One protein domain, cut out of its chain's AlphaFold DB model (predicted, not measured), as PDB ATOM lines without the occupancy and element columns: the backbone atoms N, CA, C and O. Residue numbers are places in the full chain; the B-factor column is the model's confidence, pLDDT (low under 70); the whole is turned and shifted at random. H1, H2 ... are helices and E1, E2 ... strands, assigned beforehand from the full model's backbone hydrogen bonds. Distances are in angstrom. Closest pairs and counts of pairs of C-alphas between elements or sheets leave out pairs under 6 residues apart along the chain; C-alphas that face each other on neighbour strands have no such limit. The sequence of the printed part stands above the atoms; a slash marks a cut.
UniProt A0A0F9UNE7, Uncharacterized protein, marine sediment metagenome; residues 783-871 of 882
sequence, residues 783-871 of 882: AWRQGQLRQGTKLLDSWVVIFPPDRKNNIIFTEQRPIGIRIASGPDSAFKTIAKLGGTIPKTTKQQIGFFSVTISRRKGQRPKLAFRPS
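This is residues 783 to 871 of the 882 residues of an uncharacterized protein of marine sediment metagenome (UniProt A0A0F9UNE7). Look first for two small walls of strands, a twisted sheet E3 E2 E1 E4 built round the long E1 and E2 hairpin, and across a gap from it a three-stranded sheet, E5 E6 E7. The single helix H1 packs over the E1 and E4 part of one face of the larger sheet. The printed part has 89 residues, with one named helix and seven named strands in the order E1 E2 E3 E4 H1 E5 E6 E7 along the chain; the class is mostly strand, with strands holding 43 of the 53 residues in named elements; the sheet of order E3 E2 E1 E4 is mixed, and the sheet E5 E6 E7 is antiparallel. The whole is compact, with a radius of gyration of the C-alphas of 13.4 A and spans of 43 by 35 by 22 A.

Begin with E1, residues 783 to 791, which bends by 67 degrees at residue 787. E2, residues 794 to 802, forms a hairpin with it, where N 786 and O 798 are 2.8 A apart. E3, residues 811 to 814, forms the next hairpin with E2, with N 801 and O 812 2.8 A apart; E1 E2 E3 is a meander, each strand the antiparallel neighbour of the one before. E4, residues 822 to 824, is parallel to E1, with N 824 and O 783 2.8 A apart. H1, residues 827 to 836, is on this sheet at a height over the sheet of 9.1 A, in two layers, a helix on one face of a sheet. The closest C-alphas of E4 and H1, those of Ala 824 and Ala 830, are 5.2 A apart. In H1 every O i to N i+4 pair is within hydrogen-bond range. Next find the second meander: E5, residues 844 to 849, E6, residues 852 to 857, and E7, residues 865 to 870. N 847 and O 854 of the E5 and E6 hairpin are 2.9 A apart, and N 855 and O 867 of the E6 and E7 hairpin 2.8 A. E1 and E5 are apart, as are E2 and E6.

Find C-alpha 783 at (307.959, 176.672, 267.705); from there E1 covers 20.1 A and E2 24.7 A. E3 spans 10.1 A and E4 6.5 A. H1 starts at C-alpha 827, (315.413, 172.732, 265.192), and covers 14.2 A. E5 and E6 each span 15.9 A, and E7 runs 16.8 A to C-alpha 870 at (324.783, 159.289, 274.776).

The two C-alphas farthest apart, those of Thr 793 and Gly 861, are 43.3 A apart. The printed part has no cut, and no link is long. The mean pLDDT of the printed part is 81.5; residues 806, 840 to 842, 852 and 863 are under 70.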
ATOM      1  N   ALA A 783     308.175 178.045 267.250       95.56
ATOM      2  CA  ALA A 783     307.959 176.672 267.705       95.56
ATOM      3  C   ALA A 783     308.414 175.635 266.666       95.56
ATOM      4  O   ALA A 783     308.439 175.925 265.471       95.56
ATOM      5  N   TRP A 784     308.730 174.407 267.080       96.69
ATOM      6  CA  TRP A 784     308.867 173.255 266.175       96.69
ATOM      7  C   TRP A 784     308.492 171.945 266.875       96.69
ATOM      8  O   TRP A 784     308.625 171.825 268.090       96.69
ATOM      9  N   ARG A 785     308.048 170.945 266.106       93.69
ATOM     10  CA  ARG A 785     307.794 169.587 266.612       93.69
ATOM     11  C   ARG A 785     309.126 168.856 266.781       93.69
ATOM     12  O   ARG A 785     309.898 168.754 265.829       93.69
ATOM     13  N   GLN A 786     309.399 168.360 267.981       89.12
ATOM     14  CA  GLN A 786     310.596 167.583 268.316       89.12
ATOM     15  C   GLN A 786     310.475 166.109 267.898       89.12
ATOM     16  O   GLN A 786     311.485 165.420 267.775       89.12
ATOM     17  N   GLY A 787     309.244 165.651 267.667       85.69
ATOM     18  CA  GLY A 787     308.873 164.252 267.465       85.69
ATOM     19  C   GLY A 787     307.990 163.777 268.617       85.69
ATOM     20  O   GLY A 787     307.558 164.582 269.444       85.69
ATOM     21  N   GLN A 788     307.743 162.473 268.686       84.25
ATOM     22  CA  GLN A 788     307.099 161.876 269.851       84.25
ATOM     23  C   GLN A 788     308.133 161.689 270.966       84.25
ATOM     24  O   GLN A 788     309.140 161.004 270.778       84.25
ATOM     25  N   LEU A 789     307.888 162.287 272.132       76.81
ATOM     26  CA  LEU A 789     308.619 161.977 273.356       76.81
ATOM     27  C   LEU A 789     307.838 160.931 274.151       76.81
ATOM     28  O   LEU A 789     306.612 160.975 274.247       76.81
ATOM     29  N   ARG A 790     308.560 159.971 274.732       71.44
ATOM     30  CA  ARG A 790     307.955 158.943 275.578       71.44
ATOM     31  C   ARG A 790     307.746 159.494 276.987       71.44
ATOM     32  O   ARG A 790     308.721 159.727 277.698       71.44
ATOM     33  N   GLN A 791     306.489 159.655 277.388       73.62
ATOM     34  CA  GLN A 791     306.092 159.988 278.754       73.62
ATOM     35  C   GLN A 791     305.453 158.755 279.399       73.62
ATOM     36  O   GLN A 791     304.355 158.329 279.036       73.62
ATOM     37  N   GLY A 792     306.191 158.120 280.314       85.56
ATOM     38  CA  GLY A 792     305.817 156.823 280.881       85.56
ATOM     39  C   GLY A 792     305.642 155.756 279.793       85.56
ATOM     40  O   GLY A 792     306.576 155.420 279.060       85.56
ATOM     41  N   THR A 793     304.432 155.212 279.674       81.00
ATOM     42  CA  THR A 793     304.076 154.232 278.637       81.00
ATOM     43  C   THR A 793     303.667 154.859 277.302       81.00
ATOM     44  O   THR A 793     303.757 154.173 276.287       81.00
ATOM     45  N   LYS A 794     303.263 156.136 277.266       75.81
ATOM     46  CA  LYS A 794     302.702 156.788 276.070       75.81
ATOM     47  C   LYS A 794     303.773 157.510 275.246       75.81
ATOM     48  O   LYS A 794     304.722 158.075 275.788       75.81
ATOM     49  N   LEU A 795     303.597 157.514 273.926       79.56
ATOM     50  CA  LEU A 795     304.331 158.368 272.988       79.56
ATOM     51  C   LEU A 795     303.469 159.595 272.687       79.56
ATOM     52  O   LEU A 795     302.420 159.468 272.061       79.56
ATOM     53  N   LEU A 796     303.898 160.767 273.154       81.38
ATOM     54  CA  LEU A 796     303.160 162.024 273.030       81.38
ATOM     55  C   LEU A 796     303.948 162.987 272.143       81.38
ATOM     56  O   LEU A 796     305.171 163.094 272.257       81.38
ATOM     57  N   ASP A 797     303.262 163.660 271.221       84.50
ATOM     58  CA  ASP A 797     303.899 164.634 270.336       84.50
ATOM     59  C   ASP A 797     304.386 165.835 271.136       84.50
ATOM     60  O   ASP A 797     303.587 166.528 271.748       84.50
ATOM     61  N   SER A 798     305.691 166.107 271.108       92.12
ATOM     62  CA  SER A 798     306.267 167.241 271.823       92.12
ATOM     63  C   SER A 798     306.661 168.360 270.867       92.12
ATOM     64  O   SER A 798     307.312 168.143 269.837       92.12
ATOM     65  N   TRP A 799     306.293 169.577 271.238       95.19
ATOM     66  CA  TRP A 799     306.693 170.822 270.608       95.19
ATOM     67  C   TRP A 799     307.639 171.581 271.531       95.19
ATOM     68  O   TRP A 799     307.401 171.685 272.733       95.19
ATOM     69  N   VAL A 800     308.693 172.153 270.955       93.62
ATOM     70  CA  VAL A 800     309.556 173.124 271.633       93.62
ATOM     71  C   VAL A 800     309.139 174.514 271.186       93.62
ATOM     72  O   VAL A 800     308.997 174.750 269.987       93.62
ATOM     73  N   VAL A 801     308.989 175.432 272.136       93.12
ATOM     74  CA  VAL A 801     308.681 176.845 271.901       93.12
ATOM     75  C   VAL A 801     309.785 177.706 272.505       93.12
ATOM     76  O   VAL A 801     310.147 177.517 273.665       93.12
ATOM     77  N   ILE A 802     310.330 178.643 271.725       92.12
ATOM     78  CA  ILE A 802     311.362 179.590 272.169       92.12
ATOM     79  C   ILE A 802     310.832 181.019 272.114       92.12
ATOM     80  O   ILE A 802     310.369 181.477 271.067       92.12
ATOM     81  N   PHE A 803     310.966 181.721 273.240       89.44
ATOM     82  CA  PHE A 803     310.548 183.109 273.421       89.44
ATOM     83  C   PHE A 803     311.737 184.080 273.382       89.44
ATOM     84  O   PHE A 803     312.690 183.902 274.148       89.44
ATOM     85  N   PRO A 804     311.689 185.156 272.578       82.25
ATOM     86  CA  PRO A 804     312.690 186.212 272.662       82.25
ATOM     87  C   PRO A 804     312.617 186.926 274.032       82.25
ATOM     88  O   PRO A 804     311.525 187.105 274.574       82.25
ATOM     89  N   PRO A 805     313.751 187.368 274.613       73.62
ATOM     90  CA  PRO A 805     315.125 187.116 274.173       73.62
ATOM     91  C   PRO A 805     315.564 185.668 274.463       73.62
ATOM     92  O   PRO A 805     315.307 185.158 275.550       73.62
ATOM     93  N   ASP A 806     316.282 185.039 273.525       67.88
ATOM     94  CA  ASP A 806     316.529 183.582 273.430       67.88
ATOM     95  C   ASP A 806     317.435 182.985 274.535       67.88
ATOM     96  O   ASP A 806     318.543 182.490 274.305       67.88
ATOM     97  N   ARG A 807     316.966 183.035 275.781       75.50
ATOM     98  CA  ARG A 807     317.644 182.524 276.978       75.50
ATOM     99  C   ARG A 807     317.214 181.082 277.261       75.50
ATOM    100  O   ARG A 807     316.128 180.662 276.882       75.50
ATOM    101  N   LYS A 808     318.031 180.318 278.001       72.19
ATOM    102  CA  LYS A 808     317.699 178.926 278.384       72.19
ATOM    103  C   LYS A 808     316.352 178.793 279.108       72.19
ATOM    104  O   LYS A 808     315.681 177.786 278.944       72.19
ATOM    105  N   ASN A 809     315.978 179.806 279.886       78.25
ATOM    106  CA  ASN A 809     314.739 179.850 280.667       78.25
ATOM    107  C   ASN A 809     313.504 180.191 279.808       78.25
ATOM    108  O   ASN A 809     312.387 180.135 280.306       78.25
ATOM    109  N   ASN A 810     313.709 180.547 278.539       86.25
ATOM    110  CA  ASN A 810     312.678 180.927 277.578       86.25
ATOM    111  C   ASN A 810     312.372 179.784 276.590       86.25
ATOM    112  O   ASN A 810     311.899 180.036 275.483       86.25
ATOM    113  N   ILE A 811     312.688 178.539 276.962       87.44
ATOM    114  CA  ILE A 811     312.413 177.336 276.173       87.44
ATOM    115  C   ILE A 811     311.362 176.522 276.925       87.44
ATOM    116  O   ILE A 811     311.651 176.000 278.001       87.44
ATOM    117  N   ILE A 812     310.157 176.424 276.366       90.56
ATOM    118  CA  ILE A 812     309.041 175.655 276.927       90.56
ATOM    119  C   ILE A 812     308.795 174.433 276.039       90.56
ATOM    120  O   ILE A 812     308.882 174.522 274.812       90.56
ATOM    121  N   PHE A 813     308.513 173.293 276.664       91.00
ATOM    122  CA  PHE A 813     308.027 172.092 275.990       91.00
ATOM    123  C   PHE A 813     306.520 171.984 276.202       91.00
ATOM    124  O   PHE A 813     306.038 172.339 277.274       91.00
ATOM    125  N   THR A 814     305.800 171.489 275.202       92.75
ATOM    126  CA  THR A 814     304.350 171.294 275.276       92.75
ATOM    127  C   THR A 814     303.895 170.129 274.411       92.75
ATOM    128  O   THR A 814     304.505 169.836 273.380       92.75
ATOM    129  N   GLU A 815     302.835 169.457 274.839       92.06
ATOM    130  CA  GLU A 815     302.133 168.431 274.072       92.06
ATOM    131  C   GLU A 815     301.180 169.058 273.044       92.06
ATOM    132  O   GLU A 815     301.039 168.589 271.911       92.06
ATOM    133  N   GLN A 816     300.551 170.177 273.411       92.50
ATOM    134  CA  GLN A 816     299.643 170.901 272.531       92.50
ATOM    135  C   GLN A 816     300.423 171.685 271.472       92.50
ATOM    136  O   GLN A 816     301.337 172.453 271.763       92.50
ATOM    137  N   ARG A 817     300.026 171.544 270.201       92.81
ATOM    138  CA  ARG A 817     300.568 172.377 269.120       92.81
ATOM    139  C   ARG A 817     300.210 173.845 269.400       92.81
ATOM    140  O   ARG A 817     299.023 174.169 269.370       92.81
ATOM    141  N   PRO A 818     301.185 174.751 269.583       91.44
ATOM    142  CA  PRO A 818     300.872 176.129 269.920       91.44
ATOM    143  C   PRO A 818     300.232 176.869 268.739       91.44
ATOM    144  O   PRO A 818     300.673 176.759 267.588       91.44
ATOM    145  N   ILE A 819     299.196 177.647 269.046       90.38
ATOM    146  CA  ILE A 819     298.429 178.467 268.102       90.38
ATOM    147  C   ILE A 819     299.057 179.874 268.043       90.38
ATOM    148  O   ILE A 819     299.693 180.312 268.996       90.38
ATOM    149  N   GLY A 820     298.961 180.561 266.900       89.06
ATOM    150  CA  GLY A 820     299.529 181.908 266.692       89.06
ATOM    151  C   GLY A 820     301.053 181.968 266.484       89.06
ATOM    152  O   GLY A 820     301.555 182.914 265.880       89.06
ATOM    153  N   ILE A 821     301.803 180.946 266.908       91.88
ATOM    154  CA  ILE A 821     303.271 180.917 266.813       91.88
ATOM    155  C   ILE A 821     303.755 180.521 265.411       91.88
ATOM    156  O   ILE A 821     303.217 179.617 264.766       91.88
ATOM    157  N   ARG A 822     304.858 181.133 264.955       91.31
ATOM    158  CA  ARG A 822     305.555 180.713 263.734       91.31
ATOM    159  C   ARG A 822     306.195 179.334 263.918       91.31
ATOM    160  O   ARG A 822     307.224 179.197 264.580       91.31
ATOM    161  N   ILE A 823     305.618 178.324 263.274       94.31
ATOM    162  CA  ILE A 823     306.153 176.958 263.273       94.31
ATOM    163  C   ILE A 823     307.289 176.822 262.249       94.31
ATOM    164  O   ILE A 823     307.137 177.145 261.071       94.31
ATOM    165  N   ALA A 824     308.425 176.304 262.704       93.19
ATOM    166  CA  ALA A 824     309.550 175.868 261.891       93.19
ATOM    167  C   ALA A 824     309.507 174.344 261.672       93.19
ATOM    168  O   ALA A 824     309.025 173.592 262.517       93.19
ATOM    169  N   SER A 825     310.067 173.869 260.554       89.50
ATOM    170  CA  SER A 825     310.071 172.442 260.175       89.50
ATOM    171  C   SER A 825     310.993 171.539 261.013       89.50
ATOM    172  O   SER A 825     311.094 170.349 260.740       89.50
ATOM    173  N   GLY A 826     311.689 172.093 262.008       88.25
ATOM    174  CA  GLY A 826     312.656 171.391 262.851       88.25
ATOM    175  C   GLY A 826     313.627 172.367 263.528       88.25
ATOM    176  O   GLY A 826     313.563 173.574 263.262       88.25
ATOM    177  N   PRO A 827     314.554 171.878 264.370       83.56
ATOM    178  CA  PRO A 827     315.413 172.732 265.192       83.56
ATOM    179  C   PRO A 827     316.328 173.647 264.367       83.56
ATOM    180  O   PRO A 827     316.420 174.835 264.653       83.56
ATOM    181  N   ASP A 828     316.971 173.151 263.306       83.31
ATOM    182  CA  ASP A 828     317.829 173.982 262.442       83.31
ATOM    183  C   ASP A 828     317.032 175.090 261.722       83.31
ATOM    184  O   ASP A 828     317.460 176.244 261.686       83.31
ATOM    185  N   SER A 829     315.819 174.787 261.248       85.06
ATOM    186  CA  SER A 829     314.884 175.792 260.720       85.06
ATOM    187  C   SER A 829     314.471 176.816 261.783       85.06
ATOM    188  O   SER A 829     314.365 178.005 261.471       85.06
ATOM    189  N   ALA A 830     314.283 176.394 263.039       83.44
ATOM    190  CA  ALA A 830     313.983 177.297 264.147       83.44
ATOM    191  C   ALA A 830     315.166 178.238 264.420       83.44
ATOM    192  O   ALA A 830     314.993 179.451 264.346       83.44
ATOM    193  N   PHE A 831     316.388 177.718 264.593       80.62
ATOM    194  CA  PHE A 831     317.592 178.540 264.782       80.62
ATOM    195  C   PHE A 831     317.866 179.479 263.597       80.62
ATOM    196  O   PHE A 831     318.208 180.642 263.803       80.62
ATOM    197  N   LYS A 832     317.664 179.031 262.353       83.75
ATOM    198  CA  LYS A 832     317.752 179.900 261.165       83.75
ATOM    199  C   LYS A 832     316.707 181.018 261.174       83.75
ATOM    200  O   LYS A 832     316.990 182.102 260.670       83.75
ATOM    201  N   THR A 833     315.525 180.775 261.737       82.69
ATOM    202  CA  THR A 833     314.460 181.783 261.838       82.69
ATOM    203  C   THR A 833     314.725 182.750 262.995       82.69
ATOM    204  O   THR A 833     314.681 183.953 262.764       82.69
ATOM    205  N   ILE A 834     315.141 182.266 264.173       79.06
ATOM    206  CA  ILE A 834     315.599 183.092 265.311       79.06
ATOM    207  C   ILE A 834     316.704 184.058 264.852       79.06
ATOM    208  O   ILE A 834     316.596 185.267 265.041       79.06
ATOM    209  N   ALA A 835     317.724 183.549 264.150       79.12
ATOM    210  CA  ALA A 835     318.818 184.368 263.622       79.12
ATOM    211  C   ALA A 835     318.358 185.443 262.616       79.12
ATOM    212  O   ALA A 835     318.987 186.495 262.532       79.12
ATOM    213  N   LYS A 836     317.282 185.193 261.854       82.19
ATOM    214  CA  LYS A 836     316.688 186.172 260.927       82.19
ATOM    215  C   LYS A 836     315.831 187.229 261.628       82.19
ATOM    216  O   LYS A 836     315.666 188.307 261.075       82.19
ATOM    217  N   LEU A 837     315.305 186.937 262.819       77.75
ATOM    218  CA  LEU A 837     314.527 187.877 263.636       77.75
ATOM    219  C   LEU A 837     315.399 188.690 264.616       77.75
ATOM    220  O   LEU A 837     314.871 189.343 265.508       77.75
ATOM    221  N   GLY A 838     316.730 188.645 264.475       76.75
ATOM    222  CA  GLY A 838     317.674 189.347 265.356       76.75
ATOM    223  C   GLY A 838     317.958 188.645 266.692       76.75
ATOM    224  O   GLY A 838     318.669 189.197 267.531       76.75
ATOM    225  N   GLY A 839     317.442 187.429 266.897       74.81
ATOM    226  CA  GLY A 839     317.583 186.677 268.143       74.81
ATOM    227  C   GLY A 839     319.025 186.256 268.455       74.81
ATOM    228  O   GLY A 839     319.761 185.749 267.598       74.81
ATOM    229  N   THR A 840     319.446 186.447 269.707       65.25
ATOM    230  CA  THR A 840     320.824 186.203 270.166       65.25
ATOM    231  C   THR A 840     321.032 184.747 270.586       65.25
ATOM    232  O   THR A 840     321.173 184.423 271.762       65.25
ATOM    233  N   ILE A 841     321.101 183.854 269.593       63.50
ATOM    234  CA  ILE A 841     321.341 182.414 269.800       63.50
ATOM    235  C   ILE A 841     322.588 182.187 270.684       63.50
ATOM    236  O   ILE A 841     323.680 182.641 270.313       63.50
ATOM    237  N   PRO A 842     322.480 181.436 271.800       65.94
ATOM    238  CA  PRO A 842     323.619 181.114 272.655       65.94
ATOM    239  C   PRO A 842     324.767 180.434 271.895       65.94
ATOM    240  O   PRO A 842     324.547 179.523 271.097       65.94
ATOM    241  N   LYS A 843     326.020 180.819 272.191       76.75
ATOM    242  CA  LYS A 843     327.226 180.218 271.572       76.75
ATOM    243  C   LYS A 843     327.291 178.694 271.747       76.75
ATOM    244  O   LYS A 843     327.801 178.012 270.861       76.75
ATOM    245  N   THR A 844     326.765 178.175 272.861       76.31
ATOM    246  CA  THR A 844     326.589 176.737 273.099       76.31
ATOM    247  C   THR A 844     325.320 176.473 273.909       76.31
ATOM    248  O   THR A 844     325.233 176.868 275.075       76.31
ATOM    249  N   THR A 845     324.379 175.728 273.334       75.94
ATOM    250  CA  THR A 845     323.225 175.149 274.033       75.94
ATOM    251  C   THR A 845     323.472 173.655 274.223       75.94
ATOM    252  O   THR A 845     323.698 172.937 273.255       75.94
ATOM    253  N   LYS A 846     323.442 173.182 275.473       78.94
ATOM    254  CA  LYS A 846     323.404 171.752 275.815       78.94
ATOM    255  C   LYS A 846     322.025 171.434 276.374       78.94
ATOM    256  O   LYS A 846     321.568 172.165 277.252       78.94
ATOM    257  N   GLN A 847     321.403 170.367 275.890       73.75
ATOM    258  CA  GLN A 847     320.066 169.933 276.291       73.75
ATOM    259  C   GLN A 847     320.027 168.403 276.343       73.75
ATOM    260  O   GLN A 847     320.586 167.747 275.464       73.75
ATOM    261  N   GLN A 848     319.415 167.827 277.376       70.50
ATOM    262  CA  GLN A 848     319.221 166.381 277.478       70.50
ATOM    263  C   GLN A 848     317.862 166.011 276.874       70.50
ATOM    264  O   GLN A 848     316.868 166.684 277.129       70.50
ATOM    265  N   ILE A 849     317.843 164.974 276.040       72.88
ATOM    266  CA  ILE A 849     316.675 164.470 275.317       72.88
ATOM    267  C   ILE A 849     316.678 162.950 275.506       72.88
ATOM    268  O   ILE A 849     317.356 162.215 274.786       72.88
ATOM    269  N   GLY A 850     315.983 162.490 276.551       81.06
ATOM    270  CA  GLY A 850     315.988 161.089 276.978       81.06
ATOM    271  C   GLY A 850     317.407 160.555 277.217       81.06
ATOM    272  O   GLY A 850     318.168 161.092 278.026       81.06
ATOM    273  N   PHE A 851     317.762 159.504 276.475       78.81
ATOM    274  CA  PHE A 851     319.055 158.815 276.547       78.81
ATOM    275  C   PHE A 851     320.212 159.542 275.843       78.81
ATOM    276  O   PHE A 851     321.337 159.046 275.868       78.81
ATOM    277  N   PHE A 852     319.978 160.715 275.248       68.00
ATOM    278  CA  PHE A 852     321.002 161.504 274.562       68.00
ATOM    279  C   PHE A 852     321.112 162.919 275.134       68.00
ATOM    280  O   PHE A 852     320.181 163.469 275.713       68.00
ATOM    281  N   SER A 853     322.263 163.546 274.920       72.06
ATOM    282  CA  SER A 853     322.469 164.980 275.077       72.06
ATOM    283  C   SER A 853     322.795 165.594 273.718       72.06
ATOM    284  O   SER A 853     323.692 165.139 273.007       72.06
ATOM    285  N   VAL A 854     322.048 166.632 273.351       73.75
ATOM    286  CA  VAL A 854     322.277 167.425 272.145       73.75
ATOM    287  C   VAL A 854     323.058 168.668 272.540       73.75
ATOM    288  O   VAL A 854     322.622 169.473 273.363       73.75
ATOM    289  N   THR A 855     324.241 168.820 271.953       76.94
ATOM    290  CA  THR A 855     325.054 170.033 272.041       76.94
ATOM    291  C   THR A 855     324.978 170.766 270.710       76.94
ATOM    292  O   THR A 855     325.483 170.284 269.700       76.94
ATOM    293  N   ILE A 856     324.370 171.947 270.711       76.75
ATOM    294  CA  ILE A 856     324.344 172.874 269.580       76.75
ATOM    295  C   ILE A 856     325.382 173.952 269.872       76.75
ATOM    296  O   ILE A 856     325.303 174.625 270.897       76.75
ATOM    297  N   SER A 857     326.377 174.095 269.004       79.31
ATOM    298  CA  SER A 857     327.513 175.003 269.202       79.31
ATOM    299  C   SER A 857     327.726 175.893 267.981       79.31
ATOM    300  O   SER A 857     327.598 175.438 266.848       79.31
ATOM    301  N   ARG A 858     328.042 177.174 268.189       75.50
ATOM    302  CA  ARG A 858     328.228 178.155 267.113       75.50
ATOM    303  C   ARG A 858     329.437 179.048 267.393       75.50
ATOM    304  O   ARG A 858     329.421 179.877 268.301       75.50
ATOM    305  N   ARG A 859     330.480 178.910 266.568       80.81
ATOM    306  CA  ARG A 859     331.599 179.868 266.505       80.81
ATOM    307  C   ARG A 859     331.161 181.118 265.722       80.81
ATOM    308  O   ARG A 859     330.292 181.030 264.852       80.81
ATOM    309  N   LYS A 860     331.740 182.290 266.023       74.31
ATOM    310  CA  LYS A 860     331.450 183.545 265.295       74.31
ATOM    311  C   LYS A 860     331.745 183.331 263.801       74.31
ATOM    312  O   LYS A 860     332.766 182.742 263.465       74.31
ATOM    313  N   GLY A 861     330.831 183.747 262.924       75.81
ATOM    314  CA  GLY A 861     330.936 183.550 261.470       75.81
ATOM    315  C   GLY A 861     330.588 182.146 260.944       75.81
ATOM    316  O   GLY A 861     330.407 181.997 259.743       75.81
ATOM    317  N   GLN A 862     330.428 181.126 261.797       76.12
ATOM    318  CA  GLN A 862     330.149 179.751 261.354       76.12
ATOM    319  C   GLN A 862     328.665 179.353 261.504       76.12
ATOM    320  O   GLN A 862     327.894 179.949 262.270       76.12
ATOM    321  N   ARG A 863     328.263 178.316 260.750       67.69
ATOM    322  CA  ARG A 863     326.970 177.626 260.915       67.69
ATOM    323  C   ARG A 863     326.932 176.903 262.279       67.69
ATOM    324  O   ARG A 863     327.993 176.531 262.782       67.69
ATOM    325  N   PRO A 864     325.752 176.686 262.891       73.56
ATOM    326  CA  PRO A 864     325.650 175.863 264.094       73.56
ATOM    327  C   PRO A 864     326.096 174.421 263.809       73.56
ATOM    328  O   PRO A 864     325.597 173.795 262.876       73.56
ATOM    329  N   LYS A 865     327.007 173.878 264.623       78.38
ATOM    330  CA  LYS A 865     327.340 172.451 264.652       78.38
ATOM    331  C   LYS A 865     326.537 171.782 265.761       78.38
ATOM    332  O   LYS A 865     326.717 172.101 266.940       78.38
ATOM    333  N   LEU A 866     325.658 170.871 265.360       73.69
ATOM    334  CA  LEU A 866     324.851 170.033 266.238       73.69
ATOM    335  C   LEU A 866     325.589 168.707 266.481       73.69
ATOM    336  O   LEU A 866     326.173 168.144 265.558       73.69
ATOM    337  N   ALA A 867     325.611 168.240 267.727       78.94
ATOM    338  CA  ALA A 867     326.303 167.021 268.128       78.94
ATOM    339  C   ALA A 867     325.477 166.250 269.161       78.94
ATOM    340  O   ALA A 867     325.179 166.772 270.237       78.94
ATOM    341  N   PHE A 868     325.152 164.999 268.843       80.31
ATOM    342  CA  PHE A 868     324.550 164.048 269.772       80.31
ATOM    343  C   PHE A 868     325.651 163.334 270.565       80.31
ATOM    344  O   PHE A 868     326.693 162.977 270.015       80.31
ATOM    345  N   ARG A 869     325.426 163.104 271.859       82.25
ATOM    346  CA  ARG A 869     326.221 162.197 272.701       82.25
ATOM    347  C   ARG A 869     325.274 161.356 273.555       82.25
ATOM    348  O   ARG A 869     324.320 161.939 274.069       82.25
ATOM    349  N   PRO A 870     325.513 160.050 273.765       76.38
ATOM    350  CA  PRO A 870     324.783 159.289 274.776       76.38
ATOM    351  C   PRO A 870     324.844 159.978 276.147       76.38
ATOM    352  O   PRO A 870     325.839 160.625 276.486       76.38
ATOM    353  N   SER A 871     323.770 159.865 276.922       74.56
ATOM    354  CA  SER A 871     323.749 160.273 278.326       74.56
ATOM    355  C   SER A 871     324.653 159.350 279.144       74.56
ATOM    356  O   SER A 871     324.743 158.157 278.855       74.56
TER     357      SER A 871